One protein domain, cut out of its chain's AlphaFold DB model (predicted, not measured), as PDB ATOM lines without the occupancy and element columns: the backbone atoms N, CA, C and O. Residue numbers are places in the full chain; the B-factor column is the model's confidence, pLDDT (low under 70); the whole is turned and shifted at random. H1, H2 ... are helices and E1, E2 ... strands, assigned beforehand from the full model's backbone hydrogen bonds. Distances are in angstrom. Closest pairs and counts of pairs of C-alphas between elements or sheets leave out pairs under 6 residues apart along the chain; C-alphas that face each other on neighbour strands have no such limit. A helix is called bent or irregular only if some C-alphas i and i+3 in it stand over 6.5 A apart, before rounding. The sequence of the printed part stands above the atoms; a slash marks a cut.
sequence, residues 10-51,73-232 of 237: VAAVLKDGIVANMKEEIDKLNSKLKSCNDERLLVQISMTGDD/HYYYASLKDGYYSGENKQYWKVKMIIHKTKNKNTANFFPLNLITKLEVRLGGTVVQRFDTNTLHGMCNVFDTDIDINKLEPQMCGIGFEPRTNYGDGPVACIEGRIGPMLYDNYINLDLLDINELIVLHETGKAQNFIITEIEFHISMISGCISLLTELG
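What this domain is: This is residues 10 to 51 and 73 to 232 of the 237 residues of an uncharacterized protein of Fragilariopsis cylindrus CCMP1102 (UniProt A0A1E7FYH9). A long helix, H1, sticks out like a handle, with its residues 10 to 33 standing free, from a compact body built on two antiparallel sheets that are partly face to face with their strands crossed. In the body, H2 and H4 pack together at the end away from H1, H3 lies at that far end too, and H5 sits near the end of H1 that meets the body. The printed part has 202 residues, with five named helices and ten named strands in the order H1 E1 E2 E3 E4 H2 E5 E6 E7 E8 E9 H3 H4 E10 H5; the class is mixed, helices and strands. One sheet runs E3 E4 E10 E9 E8 E7 and the other E2 E1 E5 E6. The whole is loose, with a radius of gyration of the C-alphas of 21.8 A and spans of 84 by 41 by 35 A, the length made by H1.

Where its parts are: H1, residues 10 to 40, begins at C-alpha 10 (109.117, 199.561, 241.300) and measures 43.1 A; it is irregular, with C-alphas 14 and 17 7.0 A apart, and has a kink of 30 degrees near residue 19. E1 is residues 42 to 48, 18.9 A, and E2 residues 73 to 78, 17.2 A. E3, residues 83 to 85, and E4, residues 91 to 95, follow. H2, residues 112 to 117, is irregular, but only just, with C-alphas 113 and 116 7.0 A apart. E5 is residues 118 to 122, E6 residues 125 to 129 and E7 residues 135 to 138. E8, residues 154 to 162, measures 26.1 A, and E9, residues 171 to 181, 27.7 A, from C-alpha 171 at (59.708, 188.972, 211.878). H3 is residues 183 to 187 and H4 residues 194 to 202. E10, residues 208 to 217, measures 27.2 A and bends by 52 degrees at residue 212. H5, residues 222 to 230, ends at C-alpha 230 (79.025, 184.439, 222.675).

How they stand to each other: The two sheets form a sandwich, two sheets face to face, 10.5 A centre to centre where they face each other, with strands at 56 degrees; both are strongly twisted. In the smaller sheet the neighbours E2 and E1 have N 45 and O 75 within hydrogen-bond range at 2.9 A, the neighbours E1 and E5 have N 44 and O 121 within hydrogen-bond range at 2.9 A, and the hairpin E5 and E6 has N 120 and O 128 within hydrogen-bond range at 2.9 A. In the larger sheet such pairs are N 83 and O 93 in the hairpin E3 and E4, 2.9 A, N 94 and O 214 for E4 and E10, 2.8 A, and N 210 and O 177 for E10 and E9, 2.8 A. E7, E8 and E9 make a meander, each strand the antiparallel neighbour of the one before, with N 158 and O 176 at 2.8 A and N 136 and O 161 at 2.8 A. H2 is on both sheets, and with H4 makes two layers, helices on one face of the larger sheet. H2 and H4 touch, their closest C-alphas those of Asn 113 and Ile 198, 5.3 A, at a steep tilt of 43 degrees, opposite ways. H3 only grazes the larger sheet with residues 183 to 186, and H1 the smaller with residues 36 to 40. H5 is on neither sheet; it is close to H1 but not clearly touching, the closest C-alphas being those of Arg 40 and Cys 224, 7.7 A. Every O i to N i+4 pair is within hydrogen-bond range in H3, H4 and H5; H1 has 23 of 27, and H2 has 0 of 2 but 2 of 3 O i to N i+3 pairs.

The domain as a whole: The C-alphas of Val 10 and Asp 184 are the two farthest apart, 84.2 A. Without residues 10 to 33 the body spans 50 by 39 by 32 A. Residues 52 to 72 are not printed, and C-alphas 51 and 73 are 12.9 A apart across this cut. The links E4 to H2 and E7 to E8 are long. The mean pLDDT of the printed part is 81.0; 40 residues are under 70, among them residues 98 to 108 and 134 to 145.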
ATOM      1  N   VAL A  10     109.900 199.635 242.544       59.66
ATOM      2  CA  VAL A  10     109.117 199.561 241.300       59.66
ATOM      3  C   VAL A  10     107.979 198.542 241.433       59.66
ATOM      4  O   VAL A  10     106.859 198.826 241.016       59.66
ATOM      5  N   ALA A  11     108.218 197.403 242.091       58.62
ATOM      6  CA  ALA A  11     107.177 196.422 242.385       58.62
ATOM      7  C   ALA A  11     106.113 196.956 243.358       58.62
ATOM      8  O   ALA A  11     104.947 196.658 243.154       58.62
ATOM      9  N   ALA A  12     106.477 197.739 244.380       60.25
ATOM     10  CA  ALA A  12     105.526 198.335 245.326       60.25
ATOM     11  C   ALA A  12     104.697 199.474 244.704       60.25
ATOM     12  O   ALA A  12     103.500 199.575 244.954       60.25
ATOM     13  N   VAL A  13     105.309 200.296 243.844       57.41
ATOM     14  CA  VAL A  13     104.642 201.408 243.143       57.41
ATOM     15  C   VAL A  13     103.705 200.910 242.037       57.41
ATOM     16  O   VAL A  13     102.638 201.486 241.831       57.41
ATOM     17  N   LEU A  14     104.052 199.812 241.356       54.97
ATOM     18  CA  LEU A  14     103.161 199.158 240.392       54.97
ATOM     19  C   LEU A  14     102.044 198.345 241.062       54.97
ATOM     20  O   LEU A  14     101.040 198.087 240.406       54.97
ATOM     21  N   LYS A  15     102.201 197.917 242.324       61.19
ATOM     22  CA  LYS A  15     101.374 196.831 242.874       61.19
ATOM     23  C   LYS A  15      99.957 197.190 243.286       61.19
ATOM     24  O   LYS A  15      99.106 196.333 243.091       61.19
ATOM     25  N   ASP A  16      99.673 198.400 243.763       67.50
ATOM     26  CA  ASP A  16      98.352 198.628 244.374       67.50
ATOM     27  C   ASP A  16      97.528 199.716 243.678       67.50
ATOM     28  O   ASP A  16      96.414 199.442 243.244       67.50
ATOM     29  N   GLY A  17      98.058 200.929 243.492       77.50
ATOM     30  CA  GLY A  17      97.265 202.040 242.943       77.50
ATOM     31  C   GLY A  17      96.924 201.895 241.456       77.50
ATOM     32  O   GLY A  17      95.771 202.040 241.058       77.50
ATOM     33  N   ILE A  18      97.919 201.577 240.621       82.56
ATOM     34  CA  ILE A  18      97.721 201.442 239.167       82.56
ATOM     35  C   ILE A  18      96.879 200.201 238.858       82.56
ATOM     36  O   ILE A  18      95.948 200.278 238.063       82.56
ATOM     37  N   VAL A  19      97.157 199.076 239.522       82.81
ATOM     38  CA  VAL A  19      96.390 197.835 239.350       82.81
ATOM     39  C   VAL A  19      94.946 198.003 239.832       82.81
ATOM     40  O   VAL A  19      94.036 197.529 239.152       82.81
ATOM     41  N   ALA A  20      94.703 198.708 240.945       82.50
ATOM     42  CA  ALA A  20      93.347 199.014 241.402       82.50
ATOM     43  C   ALA A  20      92.587 199.896 240.400       82.50
ATOM     44  O   ALA A  20      91.459 199.561 240.046       82.50
ATOM     45  N   ASN A  21      93.222 200.953 239.881       87.50
ATOM     46  CA  ASN A  21      92.615 201.822 238.870       87.50
ATOM     47  C   ASN A  21      92.303 201.059 237.574       87.50
ATOM     48  O   ASN A  21      91.214 201.196 237.024       87.50
ATOM     49  N   MET A  22      93.228 200.214 237.104       89.25
ATOM     50  CA  MET A  22      93.002 199.372 235.924       89.25
ATOM     51  C   MET A  22      91.860 198.381 236.150       89.25
ATOM     52  O   MET A  22      91.065 198.148 235.246       89.25
ATOM     53  N   LYS A  23      91.750 197.807 237.352       88.12
ATOM     54  CA  LYS A  23      90.649 196.906 237.700       88.12
ATOM     55  C   LYS A  23      89.305 197.636 237.708       88.12
ATOM     56  O   LYS A  23      88.357 197.140 237.110       88.12
ATOM     57  N   GLU A  24      89.235 198.815 238.324       92.94
ATOM     58  CA  GLU A  24      88.027 199.646 238.318       92.94
ATOM     59  C   GLU A  24      87.614 200.020 236.888       92.94
ATOM     60  O   GLU A  24      86.438 199.940 236.528       92.94
ATOM     61  N   GLU A  25      88.580 200.383 236.044       93.56
ATOM     62  CA  GLU A  25      88.324 200.696 234.642       93.56
ATOM     63  C   GLU A  25      87.811 199.475 233.869       93.56
ATOM     64  O   GLU A  25      86.825 199.590 233.141       93.56
ATOM     65  N   ILE A  26      88.407 198.296 234.076       93.44
ATOM     66  CA  ILE A  26      87.936 197.030 233.496       93.44
ATOM     67  C   ILE A  26      86.500 196.729 233.941       93.44
ATOM     68  O   ILE A  26      85.655 196.425 233.100       93.44
ATOM     69  N   ASP A  27      86.187 196.861 235.229       92.88
ATOM     70  CA  ASP A  27      84.842 196.613 235.759       92.88
ATOM     71  C   ASP A  27      83.816 197.597 235.161       92.88
ATOM     72  O   ASP A  27      82.707 197.220 234.753       92.88
ATOM     73  N   LYS A  28      84.204 198.867 235.007       93.75
ATOM     74  CA  LYS A  28      83.390 199.898 234.354       93.75
ATOM     75  C   LYS A  28      83.180 199.620 232.864       93.75
ATOM     76  O   LYS A  28      82.081 199.823 232.354       93.75
ATOM     77  N   LEU A  29      84.202 199.160 232.150       92.81
ATOM     78  CA  LEU A  29      84.082 198.791 230.740       92.81
ATOM     79  C   LEU A  29      83.207 197.548 230.562       92.81
ATOM     80  O   LEU A  29      82.329 197.548 229.703       92.81
ATOM     81  N   ASN A  30      83.365 196.542 231.421       90.00
ATOM     82  CA  ASN A  30      82.548 195.329 231.407       90.00
ATOM     83  C   ASN A  30      81.067 195.631 231.673       90.00
ATOM     84  O   ASN A  30      80.196 195.109 230.978       90.00
ATOM     85  N   SER A  31      80.761 196.504 232.637       91.19
ATOM     86  CA  SER A  31      79.376 196.926 232.901       91.19
ATOM     87  C   SER A  31      78.763 197.704 231.732       91.19
ATOM     88  O   SER A  31      77.621 197.432 231.358       91.19
ATOM     89  N   LYS A  32      79.522 198.605 231.092       91.62
ATOM     90  CA  LYS A  32      79.085 199.297 229.867       91.62
ATOM     91  C   LYS A  32      78.845 198.331 228.711       91.62
ATOM     92  O   LYS A  32      77.833 198.450 228.027       91.62
ATOM     93  N   LEU A  33      79.752 197.377 228.505       87.56
ATOM     94  CA  LEU A  33      79.620 196.357 227.467       87.56
ATOM     95  C   LEU A  33      78.365 195.510 227.695       87.56
ATOM     96  O   LEU A  33      77.601 195.284 226.762       87.56
ATOM     97  N   LYS A  34      78.113 195.105 228.945       87.38
ATOM     98  CA  LYS A  34      76.896 194.383 229.321       87.38
ATOM     99  C   LYS A  34      75.637 195.201 229.024       87.38
ATOM    100  O   LYS A  34      74.751 194.680 228.361       87.38
ATOM    101  N   SER A  35      75.589 196.470 229.435       87.56
ATOM    102  CA  SER A  35      74.450 197.361 229.154       87.56
ATOM    103  C   SER A  35      74.197 197.514 227.652       87.56
ATOM    104  O   SER A  35      73.064 197.397 227.205       87.56
ATOM    105  N   CYS A  36      75.255 197.705 226.859       86.50
ATOM    106  CA  CYS A  36      75.158 197.802 225.401       86.50
ATOM    107  C   CYS A  36      74.622 196.503 224.777       86.50
ATOM    108  O   CYS A  36      73.767 196.534 223.895       86.50
ATOM    109  N   ASN A  37      75.077 195.343 225.256       85.56
ATOM    110  CA  ASN A  37      74.563 194.054 224.796       85.56
ATOM    111  C   ASN A  37      73.096 193.840 225.198       85.56
ATOM    112  O   ASN A  37      72.329 193.302 224.405       85.56
ATOM    113  N   ASP A  38      72.700 194.267 226.398       86.94
ATOM    114  CA  ASP A  38      71.309 194.214 226.863       86.94
ATOM    115  C   ASP A  38      70.408 195.085 225.978       86.94
ATOM    116  O   ASP A  38      69.357 194.625 225.535       86.94
ATOM    117  N   GLU A  39      70.855 196.297 225.641       88.75
ATOM    118  CA  GLU A  39      70.158 197.190 224.711       88.75
ATOM    119  C   GLU A  39      70.023 196.560 223.324       88.75
ATOM    120  O   GLU A  39      68.920 196.503 222.795       88.75
ATOM    121  N   ARG A  40      71.099 196.010 222.748       88.00
ATOM    122  CA  ARG A  40      71.070 195.368 221.415       88.00
ATOM    123  C   ARG A  40      70.122 194.173 221.324       88.00
ATOM    124  O   ARG A  40      69.670 193.846 220.229       88.00
ATOM    125  N   LEU A  41      69.860 193.506 222.443       92.81
ATOM    126  CA  LEU A  41      68.991 192.331 222.526       92.81
ATOM    127  C   LEU A  41      67.559 192.678 222.953       92.81
ATOM    128  O   LEU A  41      66.722 191.780 223.059       92.81
ATOM    129  N   LEU A  42      67.265 193.960 223.179       93.00
ATOM    130  CA  LEU A  42      65.934 194.437 223.513       93.00
ATOM    131  C   LEU A  42      65.006 194.323 222.300       93.00
ATOM    132  O   LEU A  42      65.274 194.891 221.240       93.00
ATOM    133  N   VAL A  43      63.886 193.638 222.496       92.25
ATOM    134  CA  VAL A  43      62.747 193.623 221.581       92.25
ATOM    135  C   VAL A  43      61.748 194.656 222.075       92.25
ATOM    136  O   VAL A  43      61.341 194.620 223.239       92.25
ATOM    137  N   GLN A  44      61.339 195.568 221.202       91.25
ATOM    138  CA  GLN A  44      60.281 196.524 221.508       91.25
ATOM    139  C   GLN A  44      59.192 196.430 220.455       91.25
ATOM    140  O   GLN A  44      59.480 196.390 219.262       91.25
ATOM    141  N   ILE A  45      57.948 196.446 220.905       88.06
ATOM    142  CA  ILE A  45      56.802 196.654 220.031       88.06
ATOM    143  C   ILE A  45      56.175 197.977 220.402       88.06
ATOM    144  O   ILE A  45      55.953 198.229 221.587       88.06
ATOM    145  N   SER A  46      55.866 198.788 219.402       86.12
ATOM    146  CA  SER A  46      55.096 200.008 219.587       86.12
ATOM    147  C   SER A  46      53.891 200.056 218.665       86.12
ATOM    148  O   SER A  46      53.966 199.630 217.517       86.12
ATOM    149  N   MET A  47      52.797 200.616 219.172       82.75
ATOM    150  CA  MET A  47      51.687 201.104 218.357       82.75
ATOM    151  C   MET A  47      51.443 202.558 218.731       82.75
ATOM    152  O   MET A  47      51.289 202.871 219.917       82.75
ATOM    153  N   THR A  48      51.426 203.433 217.733       76.25
ATOM    154  CA  THR A  48      51.175 204.863 217.929       76.25
ATOM    155  C   THR A  48      49.791 205.187 217.396       76.25
ATOM    156  O   THR A  48      49.521 204.948 216.224       76.25
ATOM    157  N   GLY A  49      48.910 205.689 218.256       67.19
ATOM    158  CA  GLY A  49      47.613 206.233 217.865       67.19
ATOM    159  C   GLY A  49      47.673 207.751 217.755       67.19
ATOM    160  O   GLY A  49      48.497 208.391 218.407       67.19
ATOM    161  N   ASP A  50      46.790 208.300 216.930       62.34
ATOM    162  CA  ASP A  50      46.411 209.706 217.012       62.34
ATOM    163  C   ASP A  50      45.025 209.691 217.655       62.34
ATOM    164  O   ASP A  50      44.166 208.925 217.208       62.34
ATOM    165  N   ASP A  51      44.834 210.439 218.739       53.81
ATOM    166  CA  ASP A  51      43.524 210.586 219.373       53.81
ATOM    167  C   ASP A  51      42.630 211.436 218.451       53.81
ATOM    168  O   ASP A  51      42.439 212.631 218.663       53.81
ATOM    169  N   HIS A  73      51.710 202.935 222.920       71.06
ATOM    170  CA  HIS A  73      51.748 201.712 223.716       71.06
ATOM    171  C   HIS A  73      53.054 200.972 223.422       71.06
ATOM    172  O   HIS A  73      53.389 200.788 222.253       71.06
ATOM    173  N   TYR A  74      53.769 200.524 224.459       78.12
ATOM    174  CA  TYR A  74      55.044 199.816 224.309       78.12
ATOM    175  C   TYR A  74      55.035 198.463 225.014       78.12
ATOM    176  O   TYR A  74      54.700 198.380 226.197       78.12
ATOM    177  N   TYR A  75      55.488 197.424 224.316       82.25
ATOM    178  CA  TYR A  75      55.820 196.128 224.904       82.25
ATOM    179  C   TYR A  75      57.318 195.922 224.804       82.25
ATOM    180  O   TYR A  75      57.943 196.301 223.815       82.25
ATOM    181  N   TYR A  76      57.876 195.299 225.834       87.88
ATOM    182  CA  TYR A  76      59.298 195.032 225.931       87.88
ATOM    183  C   TYR A  76      59.504 193.548 226.174       87.88
ATOM    184  O   TYR A  76      58.815 192.934 226.993       87.88
ATOM    185  N   ALA A  77      60.480 192.993 225.480       91.81
ATOM    186  CA  ALA A  77      61.003 191.673 225.752       91.81
ATOM    187  C   ALA A  77      62.503 191.653 225.476       91.81
ATOM    188  O   ALA A  77      63.084 192.627 224.998       91.81
ATOM    189  N   SER A  78      63.142 190.538 225.789       93.12
ATOM    190  CA  SER A  78      64.562 190.340 225.547       93.12
ATOM    191  C   SER A  78      64.742 189.114 224.674       93.12
ATOM    192  O   SER A  78      64.203 188.052 224.978       93.12
ATOM    193  N   LEU A  79      65.559 189.225 223.624       94.50
ATOM    194  CA  LEU A  79      65.959 188.073 222.812       94.50
ATOM    195  C   LEU A  79      66.627 186.980 223.663       94.50
ATOM    196  O   LEU A  79      66.615 185.824 223.259       94.50
ATOM    197  N   LYS A  80      67.172 187.322 224.840       93.50
ATOM    198  CA  LYS A  80      67.775 186.362 225.779       93.50
ATOM    199  C   LYS A  80      66.776 185.375 226.368       93.50
ATOM    200  O   LYS A  80      67.165 184.262 226.700       93.50
ATOM    201  N   ASP A  81      65.522 185.795 226.489       92.62
ATOM    202  CA  ASP A  81      64.439 184.988 227.053       92.62
ATOM    203  C   ASP A  81      63.706 184.193 225.959       92.62
ATOM    204  O   ASP A  81      62.637 183.626 226.192       92.62
ATOM    205  N   GLY A  82      64.258 184.198 224.742       94.00
ATOM    206  CA  GLY A  82      63.697 183.491 223.612       94.00
ATOM    207  C   GLY A  82      64.066 182.011 223.559       94.00
ATOM    208  O   GLY A  82      64.853 181.496 224.355       94.00
ATOM    209  N   TYR A  83      63.468 181.317 222.599       94.81
ATOM    210  CA  TYR A  83      63.650 179.889 222.394       94.81
ATOM    211  C   TYR A  83      63.491 179.504 220.920       94.81
ATOM    212  O   TYR A  83      62.799 180.165 220.146       94.81
ATOM    213  N   TYR A  84      64.144 178.408 220.526       94.38
ATOM    214  CA  TYR A  84      64.010 177.856 219.179       94.38
ATOM    215  C   TYR A  84      62.605 177.299 218.944       94.38
ATOM    216  O   TYR A  84      62.054 176.611 219.804       94.38
ATOM    217  N   SER A  85      62.067 177.518 217.747       91.75
ATOM    218  CA  SER A  85      60.787 176.955 217.310       91.75
ATOM    219  C   SER A  85      60.787 176.624 215.810       91.75
ATOM    220  O   SER A  85      61.744 176.931 215.090       91.75
ATOM    221  N   GLY A  86      59.741 175.927 215.359       86.88
ATOM    222  CA  GLY A  86      59.666 175.313 214.031       86.88
ATOM    223  C   GLY A  86      60.369 173.953 213.955       86.88
ATOM    224  O   GLY A  86      61.246 173.638 214.761       86.88
ATOM    225  N   GLU A  87      59.984 173.134 212.972       85.75
ATOM    226  CA  GLU A  87      60.493 171.761 212.800       85.75
ATOM    227  C   GLU A  87      62.022 171.696 212.667       85.75
ATOM    228  O   GLU A  87      62.660 170.797 213.214       85.75
ATOM    229  N   ASN A  88      62.620 172.691 212.008       89.44
ATOM    230  CA  ASN A  88      64.061 172.773 211.773       89.44
ATOM    231  C   ASN A  88      64.747 173.810 212.671       89.44
ATOM    232  O   ASN A  88      65.875 174.209 212.384       89.44
ATOM    233  N   LYS A  89      64.080 174.269 213.741       90.50
ATOM    234  CA  LYS A  89      64.569 175.351 214.611       90.50
ATOM    235  C   LYS A  89      64.954 176.611 213.831       90.50
ATOM    236  O   LYS A  89      65.881 177.315 214.214       90.50
ATOM    237  N   GLN A  90      64.276 176.881 212.716       93.12
ATOM    238  CA  GLN A  90      64.577 178.017 211.847       93.12
ATOM    239  C   GLN A  90      64.121 179.362 212.436       93.12
ATOM    240  O   GLN A  90      64.467 180.422 211.902       93.12
ATOM    241  N   TYR A  91      63.364 179.314 213.535       94.06
ATOM    242  CA  TYR A  91      62.778 180.474 214.179       94.06
ATOM    243  C   TYR A  91      63.238 180.648 215.623       94.06
ATOM    244  O   TYR A  91      63.480 179.678 216.348       94.06
ATOM    245  N   TRP A  92      63.304 181.906 216.049       96.06
ATOM    246  CA  TRP A  92      63.549 182.316 217.426       96.06
ATOM    247  C   TRP A  92      62.312 183.038 217.959       96.06
ATOM    248  O   TRP A  92      61.993 184.131 217.493       96.06
ATOM    249  N   LYS A  93      61.605 182.431 218.914       95.38
ATOM    250  CA  LYS A  93      60.420 183.018 219.550       95.38
ATOM    251  C   LYS A  93      60.786 183.731 220.831       95.38
ATOM    252  O   LYS A  93      61.613 183.244 221.592       95.38
ATOM    253  N   VAL A  94      60.140 184.860 221.090       94.69
ATOM    254  CA  VAL A  94      60.293 185.640 222.317       94.69
ATOM    255  C   VAL A  94      58.923 185.908 222.914       94.69
ATOM    256  O   VAL A  94      58.045 186.450 222.246       94.69
ATOM    257  N   LYS A  95      58.764 185.578 224.199       92.00
ATOM    258  CA  LYS A  95      57.553 185.903 224.954       92.00
ATOM    259  C   LYS A  95      57.557 187.369 225.349       92.00
ATOM    260  O   LYS A  95      58.518 187.862 225.940       92.00
ATOM    261  N   MET A  96      56.463 188.056 225.065       88.38
ATOM    262  CA  MET A  96      56.301 189.452 225.428       88.38
ATOM    263  C   MET A  96      55.940 189.564 226.905       88.38
ATOM    264  O   MET A  96      54.917 189.053 227.366       88.38
ATOM    265  N   ILE A  97      56.784 190.263 227.667       74.62
ATOM    266  CA  ILE A  97      56.483 190.567 229.062       74.62
ATOM    267  C   ILE A  97      55.567 191.777 229.072       74.62
ATOM    268  O   ILE A  97      55.969 192.914 228.800       74.62
ATOM    269  N   ILE A  98      54.318 191.511 229.426       65.44
ATOM    270  CA  ILE A  98      53.305 192.531 229.605       65.44
ATOM    271  C   ILE A  98      53.692 193.410 230.805       65.44
ATOM    272  O   ILE A  98      53.450 193.067 231.966       65.44
ATOM    273  N   HIS A  99      54.318 194.555 230.536       55.09
ATOM    274  CA  HIS A  99      54.639 195.525 231.571       55.09
ATOM    275  C   HIS A  99      53.365 196.270 231.954       55.09
ATOM    276  O   HIS A  99      52.845 197.051 231.165       55.09
ATOM    277  N   LYS A 100      52.889 196.056 233.187       47.22
ATOM    278  CA  LYS A 100      51.840 196.891 233.784       47.22
ATOM    279  C   LYS A 100      52.279 198.350 233.678       47.22
ATOM    280  O   LYS A 100      53.233 198.755 234.347       47.22
ATOM    281  N   THR A 101      51.608 199.130 232.839       47.38
ATOM    282  CA  THR A 101      51.839 200.572 232.750       47.38
ATOM    283  C   THR A 101      51.710 201.199 234.139       47.38
ATOM    284  O   THR A 101      50.869 200.794 234.942       47.38
ATOM    285  N   LYS A 102      52.538 202.208 234.446       44.88
ATOM    286  CA  LYS A 102      52.494 202.918 235.743       44.88
ATOM    287  C   LYS A 102      51.118 203.540 236.038       44.88
ATOM    288  O   LYS A 102      50.805 203.776 237.204       44.88
ATOM    289  N   ASN A 103      50.287 203.737 235.012       47.28
ATOM    290  CA  ASN A 103      48.862 203.994 235.172       47.28
ATOM    291  C   ASN A 103      48.125 202.692 235.497       47.28
ATOM    292  O   ASN A 103      47.919 201.837 234.641       47.28
ATOM    293  N   LYS A 104      47.707 202.569 236.762       43.22
ATOM    294  CA  LYS A 104      47.064 201.389 237.366       43.22
ATOM    295  C   LYS A 104      45.736 200.944 236.723       43.22
ATOM    296  O   LYS A 104      45.206 199.932 237.167       43.22
ATOM    297  N   ASN A 105      45.226 201.645 235.708       42.84
ATOM    298  CA  ASN A 105      43.899 201.401 235.128       42.84
ATOM    299  C   ASN A 105      43.877 201.137 233.616       42.84
ATOM    300  O   ASN A 105      42.837 200.724 233.114       42.84
ATOM    301  N   THR A 106      44.975 201.329 232.881       49.28
ATOM    302  CA  THR A 106      45.028 200.925 231.469       49.28
ATOM    303  C   THR A 106      45.484 199.480 231.429       49.28
ATOM    304  O   THR A 106      46.665 199.170 231.579       49.28
ATOM    305  N   ALA A 107      44.512 198.575 231.360       54.00
ATOM    306  CA  ALA A 107      44.797 197.172 231.144       54.00
ATOM    307  C   ALA A 107      45.589 197.013 229.834       54.00
ATOM    308  O   ALA A 107      45.458 197.829 228.927       54.00
ATOM    309  N   ASN A 108      46.475 196.017 229.795       67.19
ATOM    310  CA  ASN A 108      47.519 195.877 228.776       67.19
ATOM    311  C   ASN A 108      46.958 195.363 227.446       67.19
ATOM    312  O   ASN A 108      47.277 194.261 226.995       67.19
ATOM    313  N   PHE A 109      46.058 196.141 226.884       76.88
ATOM    314  CA  PHE A 109      45.335 195.863 225.673       76.88
ATOM    315  C   PHE A 109      45.648 196.981 224.699       76.88
ATOM    316  O   PHE A 109      45.583 198.159 225.046       76.88
ATOM    317  N   PHE A 110      45.981 196.601 223.477       77.38
ATOM    318  CA  PHE A 110      45.968 197.525 222.370       77.38
ATOM    319  C   PHE A 110      44.545 197.636 221.830       77.38
ATOM    320  O   PHE A 110      43.873 196.607 221.680       77.38
ATOM    321  N   PRO A 111      44.110 198.851 221.477       78.56
ATOM    322  CA  PRO A 111      42.956 199.021 220.619       78.56
ATOM    323  C   PRO A 111      43.250 198.343 219.277       78.56
ATOM    324  O   PRO A 111      44.298 198.563 218.664       78.56
ATOM    325  N   LEU A 112      42.340 197.483 218.830       80.56
ATOM    326  CA  LEU A 112      42.551 196.669 217.633       80.56
ATOM    327  C   LEU A 112      42.680 197.518 216.350       80.56
ATOM    328  O   LEU A 112      43.374 197.115 215.420       80.56
ATOM    329  N   ASN A 113      42.112 198.729 216.320       78.25
ATOM    330  CA  ASN A 113      42.285 199.675 215.210       78.25
ATOM    331  C   ASN A 113      43.737 200.177 215.035       78.25
ATOM    332  O   ASN A 113      44.094 200.622 213.943       78.25
ATOM    333  N   LEU A 114      44.596 200.074 216.058       82.75
ATOM    334  CA  LEU A 114      46.004 200.486 215.983       82.75
ATOM    335  C   LEU A 114      46.938 199.413 215.412       82.75
ATOM    336  O   LEU A 114      48.129 199.675 215.234       82.75
ATOM    337  N   ILE A 115      46.430 198.223 215.087       81.44
ATOM    338  CA  ILE A 115      47.260 197.119 214.585       81.44
ATOM    339  C   ILE A 115      47.986 197.457 213.272       81.44
ATOM    340  O   ILE A 115      49.060 196.937 212.989       81.44
ATOM    341  N   THR A 116      47.428 198.387 212.500       81.19
ATOM    342  CA  THR A 116      47.976 198.910 211.239       81.19
ATOM    343  C   THR A 116      49.096 199.934 211.433       81.19
ATOM    344  O   THR A 116      49.647 200.434 210.459       81.19
ATOM    345  N   LYS A 117      49.406 200.290 212.683       86.00
ATOM    346  CA  LYS A 117      50.496 201.194 213.073       86.00
ATOM    347  C   LYS A 117      51.521 200.474 213.959       86.00
ATOM    348  O   LYS A 117      52.254 201.102 214.723       86.00
ATOM    349  N   LEU A 118      51.541 199.146 213.891       87.44
ATOM    350  CA  LEU A 118      52.425 198.290 214.664       87.44
ATOM    351  C   LEU A 118      53.857 198.349 214.110       87.44
ATOM    352  O   LEU A 118      54.115 198.078 212.935       87.44
ATOM    353  N   GLU A 119      54.814 198.633 214.988       91.06
ATOM    354  CA  GLU A 119      56.245 198.577 214.699       91.06
ATOM    355  C   GLU A 119      56.948 197.593 215.635       91.06
ATOM    356  O   GLU A 119      56.746 197.625 216.850       91.06
ATOM    357  N   VAL A 120      57.842 196.774 215.080       92.00
ATOM    358  CA  VAL A 120      58.757 195.919 215.841       92.00
ATOM    359  C   VAL A 120      60.170 196.470 215.718       92.00
ATOM    360  O   VAL A 120      60.651 196.782 214.623       92.00
ATOM    361  N   ARG A 121      60.852 196.575 216.856       93.81
ATOM    362  CA  ARG A 121      62.212 197.089 216.976       93.81
ATOM    363  C   ARG A 121      63.121 196.084 217.670       93.81
ATOM    364  O   ARG A 121      62.715 195.441 218.635       93.81
ATOM    365  N   LEU A 122      64.366 196.020 217.207       93.56
ATOM    366  CA  LEU A 122      65.465 195.296 217.844       93.56
ATOM    367  C   LEU A 122      66.590 196.285 218.148       93.56
ATOM    368  O   LEU A 122      67.065 196.985 217.252       93.56
ATOM    369  N   GLY A 123      66.977 196.392 219.418       90.81
ATOM    370  CA  GLY A 123      67.995 197.346 219.862       90.81
ATOM    371  C   GLY A 123      67.711 198.790 219.455       90.81
ATOM    372  O   GLY A 123      68.599 199.490 218.974       90.81
ATOM    373  N   GLY A 124      66.449 199.213 219.564       89.31
ATOM    374  CA  GLY A 124      65.978 200.548 219.179       89.31
ATOM    375  C   GLY A 124      65.781 200.770 217.672       89.31
ATOM    376  O   GLY A 124      65.137 201.747 217.281       89.31
ATOM    377  N   THR A 125      66.260 199.859 216.820       91.25
ATOM    378  CA  THR A 125      66.127 199.951 215.357       91.25
ATOM    379  C   THR A 125      64.821 199.316 214.900       91.25
ATOM    380  O   THR A 125      64.536 198.187 215.282       91.25
ATOM    381  N   VAL A 126      64.036 200.011 214.069       92.00
ATOM    382  CA  VAL A 126      62.829 199.435 213.449       92.00
ATOM    383  C   VAL A 126      63.241 198.358 212.461       92.00
ATOM    384  O   VAL A 126      63.953 198.647 211.502       92.00
ATOM    385  N   VAL A 127      62.779 197.136 212.702       91.81
ATOM    386  CA  VAL A 127      63.083 195.980 211.857       91.81
ATOM    387  C   VAL A 127      61.891 195.516 211.034       91.81
ATOM    388  O   VAL A 127      62.081 194.914 209.987       91.81
ATOM    389  N   GLN A 128      60.674 195.818 211.485       90.00
ATOM    390  CA  GLN A 128      59.454 195.542 210.740       90.00
ATOM    391  C   GLN A 128      58.409 196.603 211.076       90.00
ATOM    392  O   GLN A 128      58.215 196.951 212.243       90.00
ATOM    393  N   ARG A 129      57.735 197.101 210.041       88.25
ATOM    394  CA  ARG A 129      56.504 197.883 210.167       88.25
ATOM    395  C   ARG A 129      55.369 197.097 209.553       88.25
ATOM    396  O   ARG A 129      55.582 196.385 208.570       88.25
ATOM    397  N   PHE A 130      54.198 197.246 210.138       82.75
ATOM    398  CA  PHE A 130      52.979 196.633 209.662       82.75
ATOM    399  C   PHE A 130      51.963 197.725 209.386       82.75
ATOM    400  O   PHE A 130      51.775 198.619 210.204       82.75
ATOM    401  N   ASP A 131      51.334 197.625 208.227       80.81
ATOM    402  CA  ASP A 131      50.217 198.436 207.767       80.81
ATOM    403  C   ASP A 131      49.140 197.523 207.155       80.81
ATOM    404  O   ASP A 131      49.317 196.306 207.047       80.81
ATOM    405  N   THR A 132      48.007 198.100 206.748       74.06
ATOM    406  CA  THR A 132      46.890 197.357 206.131       74.06
ATOM    407  C   THR A 132      47.283 196.556 204.886       74.06
ATOM    408  O   THR A 132      46.605 195.591 204.536       74.06
ATOM    409  N   ASN A 133      48.366 196.930 204.202       71.06
ATOM    410  CA  ASN A 133      48.815 196.287 202.972       71.06
ATOM    411  C   ASN A 133      49.897 195.227 203.217       71.06
ATOM    412  O   ASN A 133      50.040 194.307 202.414       71.06
ATOM    413  N   THR A 134      50.657 195.355 204.302       68.62
ATOM    414  CA  THR A 134      51.848 194.548 204.613       68.62
ATOM    415  C   THR A 134      51.613 193.502 205.687       68.62
ATOM    416  O   THR A 134      52.442 192.610 205.838       68.62
ATOM    417  N   LEU A 135      50.504 193.568 206.413       69.75
ATOM    418  CA  LEU A 135      50.125 192.566 207.398       69.75
ATOM    419  C   LEU A 135      49.099 191.613 206.748       69.75
ATOM    420  O   LEU A 135      48.149 192.031 206.081       69.75
ATOM    421  N   HIS A 136      49.333 190.311 206.869       69.06
ATOM    422  CA  HIS A 136      48.369 189.273 206.534       69.06
ATOM    423  C   HIS A 136      47.924 188.649 207.852       69.06
ATOM    424  O   HIS A 136      48.710 188.022 208.564       69.06
ATOM    425  N   GLY A 137      46.664 188.874 208.212       60.00
ATOM    426  CA  GLY A 137      46.066 188.122 209.300       60.00
ATOM    427  C   GLY A 137      45.907 186.681 208.838       60.00
ATOM    428  O   GLY A 137      45.069 186.386 207.995       60.00
ATOM    429  N   MET A 138      46.721 185.774 209.368       59.03
ATOM    430  CA  MET A 138      46.327 184.375 209.416       59.03
ATOM    431  C   MET A 138      45.742 184.149 210.798       59.03
ATOM    432  O   MET A 138      46.430 183.750 211.737       59.03
ATOM    433  N   CYS A 139      44.438 184.399 210.924       54.53
ATOM    434  CA  CYS A 139      43.686 183.877 212.053       54.53
ATOM    435  C   CYS A 139      43.567 182.358 211.889       54.53
ATOM    436  O   CYS A 139      42.532 181.823 211.511       54.53
ATOM    437  N   ASN A 140      44.655 181.644 212.157       56.53
ATOM    438  CA  ASN A 140      44.500 180.321 212.712       56.53
ATOM    439  C   ASN A 140      44.143 180.588 214.169       56.53
ATOM    440  O   ASN A 140      44.942 181.154 214.916       56.53
ATOM    441  N   VAL A 141      42.923 180.244 214.561       56.09
ATOM    442  CA  VAL A 141      42.565 180.125 215.972       56.09
ATOM    443  C   VAL A 141      43.456 179.013 216.532       56.09
ATOM    444  O   VAL A 141      43.112 177.837 216.506       56.09
ATOM    445  N   PHE A 142      44.677 179.376 216.926       55.41
ATOM    446  CA  PHE A 142      45.734 178.440 217.315       55.41
ATOM    447  C   PHE A 142      45.483 177.834 218.695       55.41
ATOM    448  O   PHE A 142      46.234 176.964 219.132       55.41
ATOM    449  N   ASP A 143      44.458 178.307 219.401       56.44
ATOM    450  CA  ASP A 143      44.387 178.130 220.835       56.44
ATOM    451  C   ASP A 143      43.304 177.131 221.244       56.44
ATOM    452  O   ASP A 143      42.102 177.369 221.110       56.44
ATOM    453  N   THR A 144      43.772 176.015 221.799       55.47
ATOM    454  CA  THR A 144      42.982 175.012 222.518       55.47
ATOM    455  C   THR A 144      42.363 175.552 223.812       55.47
ATOM    456  O   THR A 144      41.576 174.847 224.440       55.47
ATOM    457  N   ASP A 145      42.709 176.776 224.225       65.31
ATOM    458  CA  ASP A 145      42.289 177.352 225.505       65.31
ATOM    459  C   ASP A 145      40.884 177.972 225.501       65.31
ATOM    460  O   ASP A 145      40.415 178.410 226.557       65.31
ATOM    461  N   ILE A 146      40.187 178.033 224.359       76.00
ATOM    462  CA  ILE A 146      38.780 178.451 224.373       76.00
ATOM    463  C   ILE A 146      37.927 177.305 224.911       76.00
ATOM    464  O   ILE A 146      37.758 176.270 224.266       76.00
ATOM    465  N   ASP A 147      37.328 177.511 226.083       81.19
ATOM    466  CA  ASP A 147      36.341 176.579 226.609       81.19
ATOM    467  C   ASP A 147      35.030 176.754 225.839       81.19
ATOM    468  O   ASP A 147      34.267 177.692 226.089       81.19
ATOM    469  N   ILE A 148      34.775 175.836 224.905       82.31
ATOM    470  CA  ILE A 148      33.570 175.815 224.064       82.31
ATOM    471  C   ILE A 148      32.273 175.676 224.871       82.31
ATOM    472  O   ILE A 148      31.194 175.952 224.354       82.31
ATOM    473  N   ASN A 149      32.353 175.245 226.135       83.94
ATOM    474  CA  ASN A 149      31.186 175.092 227.001       83.94
ATOM    475  C   ASN A 149      30.889 176.358 227.813       83.94
ATOM    476  O   ASN A 149      29.841 176.440 228.457       83.94
ATOM    477  N   LYS A 150      31.788 177.351 227.806       83.25
ATOM    478  CA  LYS A 150      31.543 178.641 228.452       83.25
ATOM    479  C   LYS A 150      30.788 179.572 227.516       83.25
ATOM    480  O   LYS A 150      31.254 179.922 226.440       83.25
ATOM    481  N   LEU A 151      29.650 180.055 228.009       82.88
ATOM    482  CA  LEU A 151      28.822 181.070 227.352       82.88
ATOM    483  C   LEU A 151      29.309 182.507 227.612       82.88
ATOM    484  O   LEU A 151      28.642 183.463 227.230       82.88
ATOM    485  N   GLU A 152      30.440 182.672 228.297       88.25
ATOM    486  CA  GLU A 152      31.008 183.980 228.622       88.25
ATOM    487  C   GLU A 152      32.026 184.424 227.558       88.25
ATOM    488  O   GLU A 152      32.706 183.575 226.972       88.25
ATOM    489  N   PRO A 153      32.175 185.739 227.309       87.69
ATOM    490  CA  PRO A 153      33.204 186.258 226.414       87.69
ATOM    491  C   PRO A 153      34.627 185.873 226.853       87.69
ATOM    492  O   PRO A 153      35.031 186.125 227.987       87.69
ATOM    493  N   GLN A 154      35.410 185.302 225.937       86.88
ATOM    494  CA  GLN A 154      36.783 184.829 226.160       86.88
ATOM    495  C   GLN A 154      37.748 185.467 225.156       86.88
ATOM    496  O   GLN A 154      37.321 185.933 224.102       86.88
ATOM    497  N   MET A 155      39.045 185.500 225.471       86.50
ATOM    498  CA  MET A 155      40.093 185.881 224.512       86.50
ATOM    499  C   MET A 155      40.487 184.664 223.665       86.50
ATOM    500  O   MET A 155      40.585 183.563 224.200       86.50
ATOM    501  N   CYS A 156      40.765 184.867 222.383       84.81
ATOM    502  CA  CYS A 156      41.175 183.834 221.432       84.81
ATOM    503  C   CYS A 156      42.569 184.137 220.883       84.81
ATOM    504  O   CYS A 156      42.867 185.301 220.621       84.81
ATOM    505  N   GLY A 157      43.407 183.112 220.711       85.12
ATOM    506  CA  GLY A 157      44.714 183.250 220.070       85.12
ATOM    507  C   GLY A 157      44.607 183.640 218.594       85.12
ATOM    508  O   GLY A 157      43.773 183.113 217.864       85.12
ATOM    509  N   ILE A 158      45.469 184.553 218.157       84.62
ATOM    510  CA  ILE A 158      45.576 185.012 216.772       84.62
ATOM    511  C   ILE A 158      47.052 185.160 216.398       84.62
ATOM    512  O   ILE A 158      47.857 185.606 217.217       84.62
ATOM    513  N   GLY A 159      47.402 184.783 215.170       86.00
ATOM    514  CA  GLY A 159      48.715 185.033 214.587       86.00
ATOM    515  C   GLY A 159      48.633 186.074 213.477       86.00
ATOM    516  O   GLY A 159      47.644 186.162 212.751       86.00
ATOM    517  N   PHE A 160      49.692 186.858 213.338       83.31
ATOM    518  CA  PHE A 160      49.867 187.765 212.219       83.31
ATOM    519  C   PHE A 160      51.194 187.516 211.544       83.31
ATOM    520  O   PHE A 160      52.238 187.527 212.194       83.31
ATOM    521  N   GLU A 161      51.155 187.384 210.228       84.56
ATOM    522  CA  GLU A 161      52.341 187.178 209.415       84.56
ATOM    523  C   GLU A 161      52.500 188.371 208.462       84.56
ATOM    524  O   GLU A 161      51.508 188.964 208.021       84.56
ATOM    525  N   PRO A 162      53.728 188.793 208.132       80.62
ATOM    526  CA  PRO A 162      53.926 189.745 207.050       80.62
ATOM    527  C   PRO A 162      53.371 189.177 205.732       80.62
ATOM    528  O   PRO A 162      53.634 188.035 205.374       80.62
ATOM    529  N   ARG A 163      52.626 189.990 204.976       73.50
ATOM    530  CA  ARG A 163      52.014 189.622 203.685       73.50
ATOM    531  C   ARG A 163      53.033 189.454 202.558       73.50
ATOM    532  O   ARG A 163      52.691 188.945 201.492       73.50
ATOM    533  N   THR A 164      54.256 189.942 202.738       63.97
ATOM    534  CA  THR A 164      55.286 189.823 201.706       63.97
ATOM    535  C   THR A 164      55.623 188.353 201.481       63.97
ATOM    536  O   THR A 164      55.585 187.548 202.407       63.97
ATOM    537  N   ASN A 165      55.906 187.986 200.228       55.28
ATOM    538  CA  ASN A 165      56.285 186.625 199.857       55.28
ATOM    539  C   ASN A 165      57.493 186.189 200.698       55.28
ATOM    540  O   ASN A 165      58.608 186.551 200.346       55.28
ATOM    541  N   TYR A 166      57.270 185.448 201.788       49.56
ATOM    542  CA  TYR A 166      58.296 184.843 202.639       49.56
ATOM    543  C   TYR A 166      59.592 185.673 202.780       49.56
ATOM    544  O   TYR A 166      60.590 185.389 202.118       49.56
ATOM    545  N   GLY A 167      59.622 186.637 203.706       53.09
ATOM    546  CA  GLY A 167      60.898 187.054 204.300       53.09
ATOM    547  C   GLY A 167      61.531 188.362 203.820       53.09
ATOM    548  O   GLY A 167      62.754 188.445 203.774       53.09
ATOM    549  N   ASP A 168      60.752 189.417 203.575       72.31
ATOM    550  CA  ASP A 168      61.341 190.768 203.438       72.31
ATOM    551  C   ASP A 168      61.774 191.384 204.784       72.31
ATOM    552  O   ASP A 168      62.334 192.481 204.827       72.31
ATOM    553  N   GLY A 169      61.545 190.682 205.896       86.62
ATOM    554  CA  GLY A 169      61.902 191.155 207.223       86.62
ATOM    555  C   GLY A 169      62.242 190.032 208.199       86.62
ATOM    556  O   GLY A 169      62.008 188.852 207.930       86.62
ATOM    557  N   PRO A 170      62.823 190.387 209.356       92.19
ATOM    558  CA  PRO A 170      63.228 189.411 210.354       92.19
ATOM    559  C   PRO A 170      62.068 188.844 211.164       92.19
ATOM    560  O   PRO A 170      62.275 187.837 211.829       92.19
ATOM    561  N   VAL A 171      60.885 189.464 211.150       92.38
ATOM    562  CA  VAL A 171      59.708 188.972 211.878       92.38
ATOM    563  C   VAL A 171      58.987 187.946 211.011       92.38
ATOM    564  O   VAL A 171      58.568 188.277 209.910       92.38
ATOM    565  N   ALA A 172      58.854 186.719 211.507       91.19
ATOM    566  CA  ALA A 172      58.112 185.650 210.843       91.19
ATOM    567  C   ALA A 172      56.624 185.704 211.212       91.19
ATOM    568  O   ALA A 172      55.767 185.661 210.338       91.19
ATOM    569  N   CYS A 173      56.328 185.849 212.506       90.12
ATOM    570  CA  CYS A 173      54.968 185.863 213.028       90.12
ATOM    571  C   CYS A 173      54.886 186.709 214.307       90.12
ATOM    572  O   CYS A 173      55.846 186.811 215.073       90.12
ATOM    573  N   ILE A 174      53.733 187.324 214.541       89.69
ATOM    574  CA  ILE A 174      53.361 187.951 215.806       89.69
ATOM    575  C   ILE A 174      52.152 187.212 216.334       89.69
ATOM    576  O   ILE A 174      51.092 187.212 215.716       89.69
ATOM    577  N   GLU A 175      52.307 186.617 217.503       89.69
ATOM    578  CA  GLU A 175      51.233 185.913 218.174       89.69
ATOM    579  C   GLU A 175      50.622 186.807 219.238       89.69
ATOM    580  O   GLU A 175      51.299 187.544 219.965       89.69
ATOM    581  N   GLY A 176      49.310 186.726 219.350       89.00
ATOM    582  CA  GLY A 176      48.570 187.474 220.328       89.00
ATOM    583  C   GLY A 176      47.231 186.850 220.646       89.00
ATOM    584  O   GLY A 176      46.944 185.707 220.302       89.00
ATOM    585  N   ARG A 177      46.397 187.625 221.331       88.00
ATOM    586  CA  ARG A 177      45.020 187.266 221.639       88.00
ATOM    587  C   ARG A 177      44.095 188.431 221.351       88.00
ATOM    588  O   ARG A 177      44.393 189.559 221.738       88.00
ATOM    589  N   ILE A 178      42.962 188.151 220.730       87.19
ATOM    590  CA  ILE A 178      41.880 189.101 220.461       87.19
ATOM    591  C   ILE A 178      40.675 188.788 221.354       87.19
ATOM    592  O   ILE A 178      40.467 187.630 221.713       87.19
ATOM    593  N   GLY A 179      39.902 189.807 221.736       86.38
ATOM    594  CA  GLY A 179      38.623 189.640 222.426       86.38
ATOM    595  C   GLY A 179      38.344 190.711 223.490       86.38
ATOM    596  O   GLY A 179      38.819 191.840 223.361       86.38
ATOM    597  N   PRO A 180      37.583 190.388 224.552       87.31
ATOM    598  CA  PRO A 180      36.857 189.133 224.750       87.31
ATOM    599  C   PRO A 180      35.607 189.046 223.851       87.31
ATOM    600  O   PRO A 180      34.899 190.034 223.692       87.31
ATOM    601  N   MET A 181      35.306 187.867 223.293       86.62
ATOM    602  CA  MET A 181      34.106 187.595 222.478       86.62
ATOM    603  C   MET A 181      33.492 186.233 222.798       86.62
ATOM    604  O   MET A 181      34.155 185.363 223.362       86.62
ATOM    605  N   LEU A 182      32.226 186.033 222.425       85.69
ATOM    606  CA  LEU A 182      31.578 184.719 222.473       85.69
ATOM    607  C   LEU A 182      32.202 183.760 221.450       85.69
ATOM    608  O   LEU A 182      32.603 184.193 220.371       85.69
ATOM    609  N   TYR A 183      32.223 182.461 221.762       82.38
ATOM    610  CA  TYR A 183      32.762 181.416 220.879       82.38
ATOM    611  C   TYR A 183      32.158 181.448 219.469       82.38
ATOM    612  O   TYR A 183      32.894 181.413 218.485       82.38
ATOM    613  N   ASP A 184      30.839 181.631 219.368       81.75
ATOM    614  CA  ASP A 184      30.137 181.723 218.083       81.75
ATOM    615  C   ASP A 184      30.627 182.895 217.220       81.75
ATOM    616  O   ASP A 184      30.559 182.843 215.995       81.75
ATOM    617  N   ASN A 185      31.160 183.953 217.834       80.31
ATOM    618  CA  ASN A 185      31.767 185.034 217.071       80.31
ATOM    619  C   ASN A 185      33.130 184.634 216.518       80.31
ATOM    620  O   ASN A 185      33.444 185.141 215.457       80.31
ATOM    621  N   TYR A 186      33.894 183.754 217.183       79.06
ATOM    622  CA  TYR A 186      35.209 183.278 216.730       79.06
ATOM    623  C   TYR A 186      35.128 182.247 215.608       79.06
ATOM    624  O   TYR A 186      35.912 182.316 214.672       79.06
ATOM    625  N   ILE A 187      34.176 181.313 215.660       75.31
ATOM    626  CA  ILE A 187      34.036 180.274 214.617       75.31
ATOM    627  C   ILE A 187      33.663 180.839 213.245       75.31
ATOM    628  O   ILE A 187      33.847 180.172 212.237       75.31
ATOM    629  N   ASN A 188      33.112 182.053 213.215       72.44
ATOM    630  CA  ASN A 188      32.746 182.751 211.988       72.44
ATOM    631  C   ASN A 188      33.890 183.633 211.453       72.44
ATOM    632  O   ASN A 188      33.694 184.350 210.475       72.44
ATOM    633  N   LEU A 189      35.060 183.602 212.101       73.19
ATOM    634  CA  LEU A 189      36.270 184.335 211.731       73.19
ATOM    635  C   LEU A 189      37.213 183.406 210.957       73.19
ATOM    636  O   LEU A 189      38.331 183.139 211.394       73.19
ATOM    637  N   ASP A 190      36.754 182.860 209.831       66.38
ATOM    638  CA  ASP A 190      37.667 182.191 208.899       66.38
ATOM    639  C   ASP A 190      38.700 183.214 208.402       66.38
ATOM    640  O   ASP A 190      38.313 184.319 208.042       66.38
ATOM    641  N   LEU A 191      39.996 182.853 208.407       64.75
ATOM    642  CA  LEU A 191      41.139 183.633 207.886       64.75
ATOM    643  C   LEU A 191      40.912 185.157 207.869       64.75
ATOM    644  O   LEU A 191      40.813 185.753 206.797       64.75
ATOM    645  N   LEU A 192      40.837 185.773 209.056       66.94
ATOM    646  CA  LEU A 192      40.551 187.204 209.135       66.94
ATOM    647  C   LEU A 192      41.600 188.044 208.426       66.94
ATOM    648  O   LEU A 192      42.775 188.038 208.810       66.94
ATOM    649  N   ASP A 193      41.150 188.869 207.489       74.06
ATOM    650  CA  ASP A 193      41.944 190.010 207.076       74.06
ATOM    651  C   ASP A 193      41.923 191.104 208.167       74.06
ATOM    652  O   ASP A 193      41.140 191.102 209.123       74.06
ATOM    653  N   ILE A 194      42.836 192.064 208.068       76.75
ATOM    654  CA  ILE A 194      42.936 193.146 209.060       76.75
ATOM    655  C   ILE A 194      41.725 194.070 209.029       76.75
ATOM    656  O   ILE A 194      41.383 194.660 210.052       76.75
ATOM    657  N   ASN A 195      41.077 194.212 207.877       79.88
ATOM    658  CA  ASN A 195      39.886 195.038 207.763       79.88
ATOM    659  C   ASN A 195      38.750 194.420 208.577       79.88
ATOM    660  O   ASN A 195      38.040 195.141 209.267       79.88
ATOM    661  N   GLU A 196      38.615 193.096 208.579       81.06
ATOM    662  CA  GLU A 196      37.629 192.393 209.396       81.06
ATOM    663  C   GLU A 196      37.914 192.570 210.891       81.06
ATOM    664  O   GLU A 196      36.988 192.803 211.669       81.06
ATOM    665  N   LEU A 197      39.187 192.578 211.301       79.69
ATOM    666  CA  LEU A 197      39.576 192.931 212.671       79.69
ATOM    667  C   LEU A 197      39.190 194.374 213.027       79.69
ATOM    668  O   LEU A 197      38.631 194.617 214.096       79.69
ATOM    669  N   ILE A 198      39.420 195.332 212.129       81.75
ATOM    670  CA  ILE A 198      38.990 196.724 212.326       81.75
ATOM    671  C   ILE A 198      37.461 196.804 212.443       81.75
ATOM    672  O   ILE A 198      36.953 197.464 213.347       81.75
ATOM    673  N   VAL A 199      36.711 196.064 211.624       84.25
ATOM    674  CA  VAL A 199      35.244 195.998 211.718       84.25
ATOM    675  C   VAL A 199      34.796 195.406 213.059       84.25
ATOM    676  O   VAL A 199      33.830 195.889 213.658       84.25
ATOM    677  N   LEU A 200      35.481 194.388 213.589       83.31
ATOM    678  CA  LEU A 200      35.185 193.860 214.927       83.31
ATOM    679  C   LEU A 200      35.390 194.913 216.021       83.31
ATOM    680  O   LEU A 200      34.611 194.943 216.976       83.31
ATOM    681  N   HIS A 201      36.390 195.780 215.866       84.62
ATOM    682  CA  HIS A 201      36.617 196.917 216.752       84.62
ATOM    683  C   HIS A 201      35.509 197.964 216.645       84.62
ATOM    684  O   HIS A 201      34.889 198.308 217.649       84.62
ATOM    685  N   GLU A 202      35.206 198.424 215.433       84.31
ATOM    686  CA  GLU A 202      34.184 199.446 215.169       84.31
ATOM    687  C   GLU A 202      32.782 199.003 215.601       84.31
ATOM    688  O   GLU A 202      31.994 199.796 216.113       84.31
ATOM    689  N   THR A 203      32.470 197.713 215.452       84.88
ATOM    690  CA  THR A 203      31.196 197.134 215.911       84.88
ATOM    691  C   THR A 203      31.164 196.851 217.415       84.88
ATOM    692  O   THR A 203      30.144 196.390 217.929       84.88
ATOM    693  N   GLY A 204      32.268 197.096 218.128       82.88
ATOM    694  CA  GLY A 204      32.410 196.840 219.559       82.88
ATOM    695  C   GLY A 204      32.424 195.356 219.927       82.88
ATOM    696  O   GLY A 204      32.308 195.032 221.109       82.88
ATOM    697  N   LYS A 205      32.552 194.456 218.943       82.44
ATOM    698  CA  LYS A 205      32.578 193.006 219.158       82.44
ATOM    699  C   LYS A 205      33.893 192.569 219.785       82.44
ATOM    700  O   LYS A 205      33.848 191.863 220.781       82.44
ATOM    701  N   ALA A 206      35.032 193.024 219.264       80.69
ATOM    702  CA  ALA A 206      36.344 192.837 219.881       80.69
ATOM    703  C   ALA A 206      37.033 194.184 220.049       80.69
ATOM    704  O   ALA A 206      37.369 194.839 219.072       80.69
ATOM    705  N   GLN A 207      37.286 194.576 221.290       76.88
ATOM    706  CA  GLN A 207      37.927 195.861 221.570       76.88
ATOM    707  C   GLN A 207      39.439 195.720 221.728       76.88
ATOM    708  O   GLN A 207      40.191 196.627 221.380       76.88
ATOM    709  N   ASN A 208      39.884 194.568 222.237       83.56
ATOM    710  CA  ASN A 208      41.223 194.425 222.768       83.56
ATOM    711  C   ASN A 208      42.057 193.420 221.985       83.56
ATOM    712  O   ASN A 208      41.597 192.334 221.619       83.56
ATOM    713  N   PHE A 209      43.329 193.768 221.844       85.75
ATOM    714  CA  PHE A 209      44.376 192.915 221.322       85.75
ATOM    715  C   PHE A 209      45.556 192.864 222.301       85.75
ATOM    716  O   PHE A 209      45.997 193.889 222.816       85.75
ATOM    717  N   ILE A 210      46.075 191.672 222.583       87.19
ATOM    718  CA  ILE A 210      47.280 191.470 223.396       87.19
ATOM    719  C   ILE A 210      48.315 190.781 222.533       87.19
ATOM    720  O   ILE A 210      48.021 189.723 222.001       87.19
ATOM    721  N   ILE A 211      49.539 191.296 222.485       88.38
ATOM    722  CA  ILE A 211      50.654 190.548 221.900       88.38
ATOM    723  C   ILE A 211      51.263 189.657 222.975       88.38
ATOM    724  O   ILE A 211      51.633 190.137 224.052       88.38
ATOM    725  N   THR A 212      51.356 188.365 222.685       89.69
ATOM    726  CA  THR A 212      51.898 187.355 223.593       89.69
ATOM    727  C   THR A 212      53.304 186.950 223.198       89.69
ATOM    728  O   THR A 212      54.148 186.840 224.084       89.69
ATOM    729  N   GLU A 213      53.587 186.776 221.906       92.81
ATOM    730  CA  GLU A 213      54.901 186.345 221.418       92.81
ATOM    731  C   GLU A 213      55.253 186.995 220.072       92.81
ATOM    732  O   GLU A 213      54.380 187.415 219.313       92.81
ATOM    733  N   ILE A 214      56.550 187.076 219.770       93.88
ATOM    734  CA  ILE A 214      57.056 187.383 218.426       93.88
ATOM    735  C   ILE A 214      58.004 186.274 218.001       93.88
ATOM    736  O   ILE A 214      58.890 185.879 218.760       93.88
ATOM    737  N   GLU A 215      57.855 185.829 216.766       94.19
ATOM    738  CA  GLU A 215      58.733 184.886 216.101       94.19
ATOM    739  C   GLU A 215      59.633 185.604 215.093       94.19
ATOM    740  O   GLU A 215      59.166 186.394 214.272       94.19
ATOM    741  N   PHE A 216      60.933 185.312 215.132       95.06
ATOM    742  CA  PHE A 216      61.924 185.867 214.216       95.06
ATOM    743  C   PHE A 216      62.574 184.786 213.350       95.06
ATOM    744  O   PHE A 216      62.930 183.715 213.840       95.06
ATOM    745  N   HIS A 217      62.834 185.100 212.081       93.69
ATOM    746  CA  HIS A 217      63.699 184.306 211.212       93.69
ATOM    747  C   HIS A 217      65.154 184.397 211.680       93.69
ATOM    748  O   HIS A 217      65.782 185.454 211.588       93.69
ATOM    749  N   ILE A 218      65.736 183.272 212.105       94.25
ATOM    750  CA  ILE A 218      67.117 183.226 212.614       94.25
ATOM    751  C   ILE A 218      68.133 183.714 211.583       94.25
ATOM    752  O   ILE A 218      69.073 184.426 211.935       94.25
ATOM    753  N   SER A 219      67.930 183.382 210.307       93.38
ATOM    754  CA  SER A 219      68.787 183.834 209.205       93.38
ATOM    755  C   SER A 219      68.880 185.362 209.119       93.38
ATOM    756  O   SER A 219      69.943 185.891 208.796       93.38
ATOM    757  N   MET A 220      67.800 186.062 209.472       93.94
ATOM    758  CA  MET A 220      67.682 187.519 209.394       93.94
ATOM    759  C   MET A 220      68.112 188.236 210.683       93.94
ATOM    760  O   MET A 220      68.361 189.438 210.657       93.94
ATOM    761  N   ILE A 221      68.244 187.516 211.803       93.81
ATOM    762  CA  ILE A 221      68.756 188.045 213.083       93.81
ATOM    763  C   ILE A 221      70.063 187.368 213.521       93.81
ATOM    764  O   ILE A 221      70.414 187.363 214.701       93.81
ATOM    765  N   SER A 222      70.811 186.809 212.570       93.25
ATOM    766  CA  SER A 222      72.009 185.995 212.819       93.25
ATOM    767  C   SER A 222      73.075 186.699 213.666       93.25
ATOM    768  O   SER A 222      73.727 186.056 214.489       93.25
ATOM    769  N   GLY A 223      73.212 188.023 213.545       92.44
ATOM    770  CA  GLY A 223      74.102 188.820 214.396       92.44
ATOM    771  C   GLY A 223      73.684 188.834 215.872       92.44
ATOM    772  O   GLY A 223      74.535 188.727 216.753       92.44
ATOM    773  N   CYS A 224      72.381 188.911 216.160       92.94
ATOM    774  CA  CYS A 224      71.862 188.812 217.525       92.94
ATOM    775  C   CYS A 224      72.016 187.390 218.071       92.94
ATOM    776  O   CYS A 224      72.422 187.222 219.215       92.94
ATOM    777  N   ILE A 225      71.755 186.371 217.247       94.00
ATOM    778  CA  ILE A 225      71.935 184.963 217.626       94.00
ATOM    779  C   ILE A 225      73.406 184.666 217.937       94.00
ATOM    780  O   ILE A 225      73.707 184.077 218.968       94.00
ATOM    781  N   SER A 226      74.337 185.157 217.116       92.69
ATOM    782  CA  SER A 226      75.778 185.026 217.373       92.69
ATOM    783  C   SER A 226      76.167 185.657 218.711       92.69
ATOM    784  O   SER A 226      76.875 185.038 219.500       92.69
ATOM    785  N   LEU A 227      75.627 186.842 219.020       91.75
ATOM    786  CA  LEU A 227      75.835 187.491 220.315       91.75
ATOM    787  C   LEU A 227      75.264 186.662 221.482       91.75
ATOM    788  O   LEU A 227      75.904 186.554 222.522       91.75
ATOM    789  N   LEU A 228      74.085 186.050 221.331       91.81
ATOM    790  CA  LEU A 228      73.528 185.154 222.353       91.81
ATOM    791  C   LEU A 228      74.428 183.931 222.596       91.81
ATOM    792  O   LEU A 228      74.595 183.526 223.749       91.81
ATOM    793  N   THR A 229      75.027 183.376 221.540       92.12
ATOM    794  CA  THR A 229      76.006 182.282 221.634       92.12
ATOM    795  C   THR A 229      77.269 182.723 222.367       92.12
ATOM    796  O   THR A 229      77.712 182.037 223.286       92.12
ATOM    797  N   GLU A 230      77.835 183.880 222.014       91.19
ATOM    798  CA  GLU A 230      79.025 184.439 222.675       91.19
ATOM    799  C   GLU A 230      78.792 184.696 224.168       91.19
ATOM    800  O   GLU A 230      79.685 184.498 224.990       91.19
ATOM    801  N   LEU A 231      77.572 185.096 224.535       88.38
ATOM    802  CA  LEU A 231      77.158 185.286 225.924       88.38
ATOM    803  C   LEU A 231      76.864 183.966 226.663       88.38
ATOM    804  O   LEU A 231      76.552 184.004 227.853       88.38
ATOM    805  N   GLY A 232      76.938 182.815 225.985       90.31
ATOM    806  CA  GLY A 232      76.649 181.496 226.553       90.31
ATOM    807  C   GLY A 232      75.177 181.276 226.905       90.31
ATOM    808  O   GLY A 232      74.869 180.414 227.724       90.31
TER     809      GLY A 232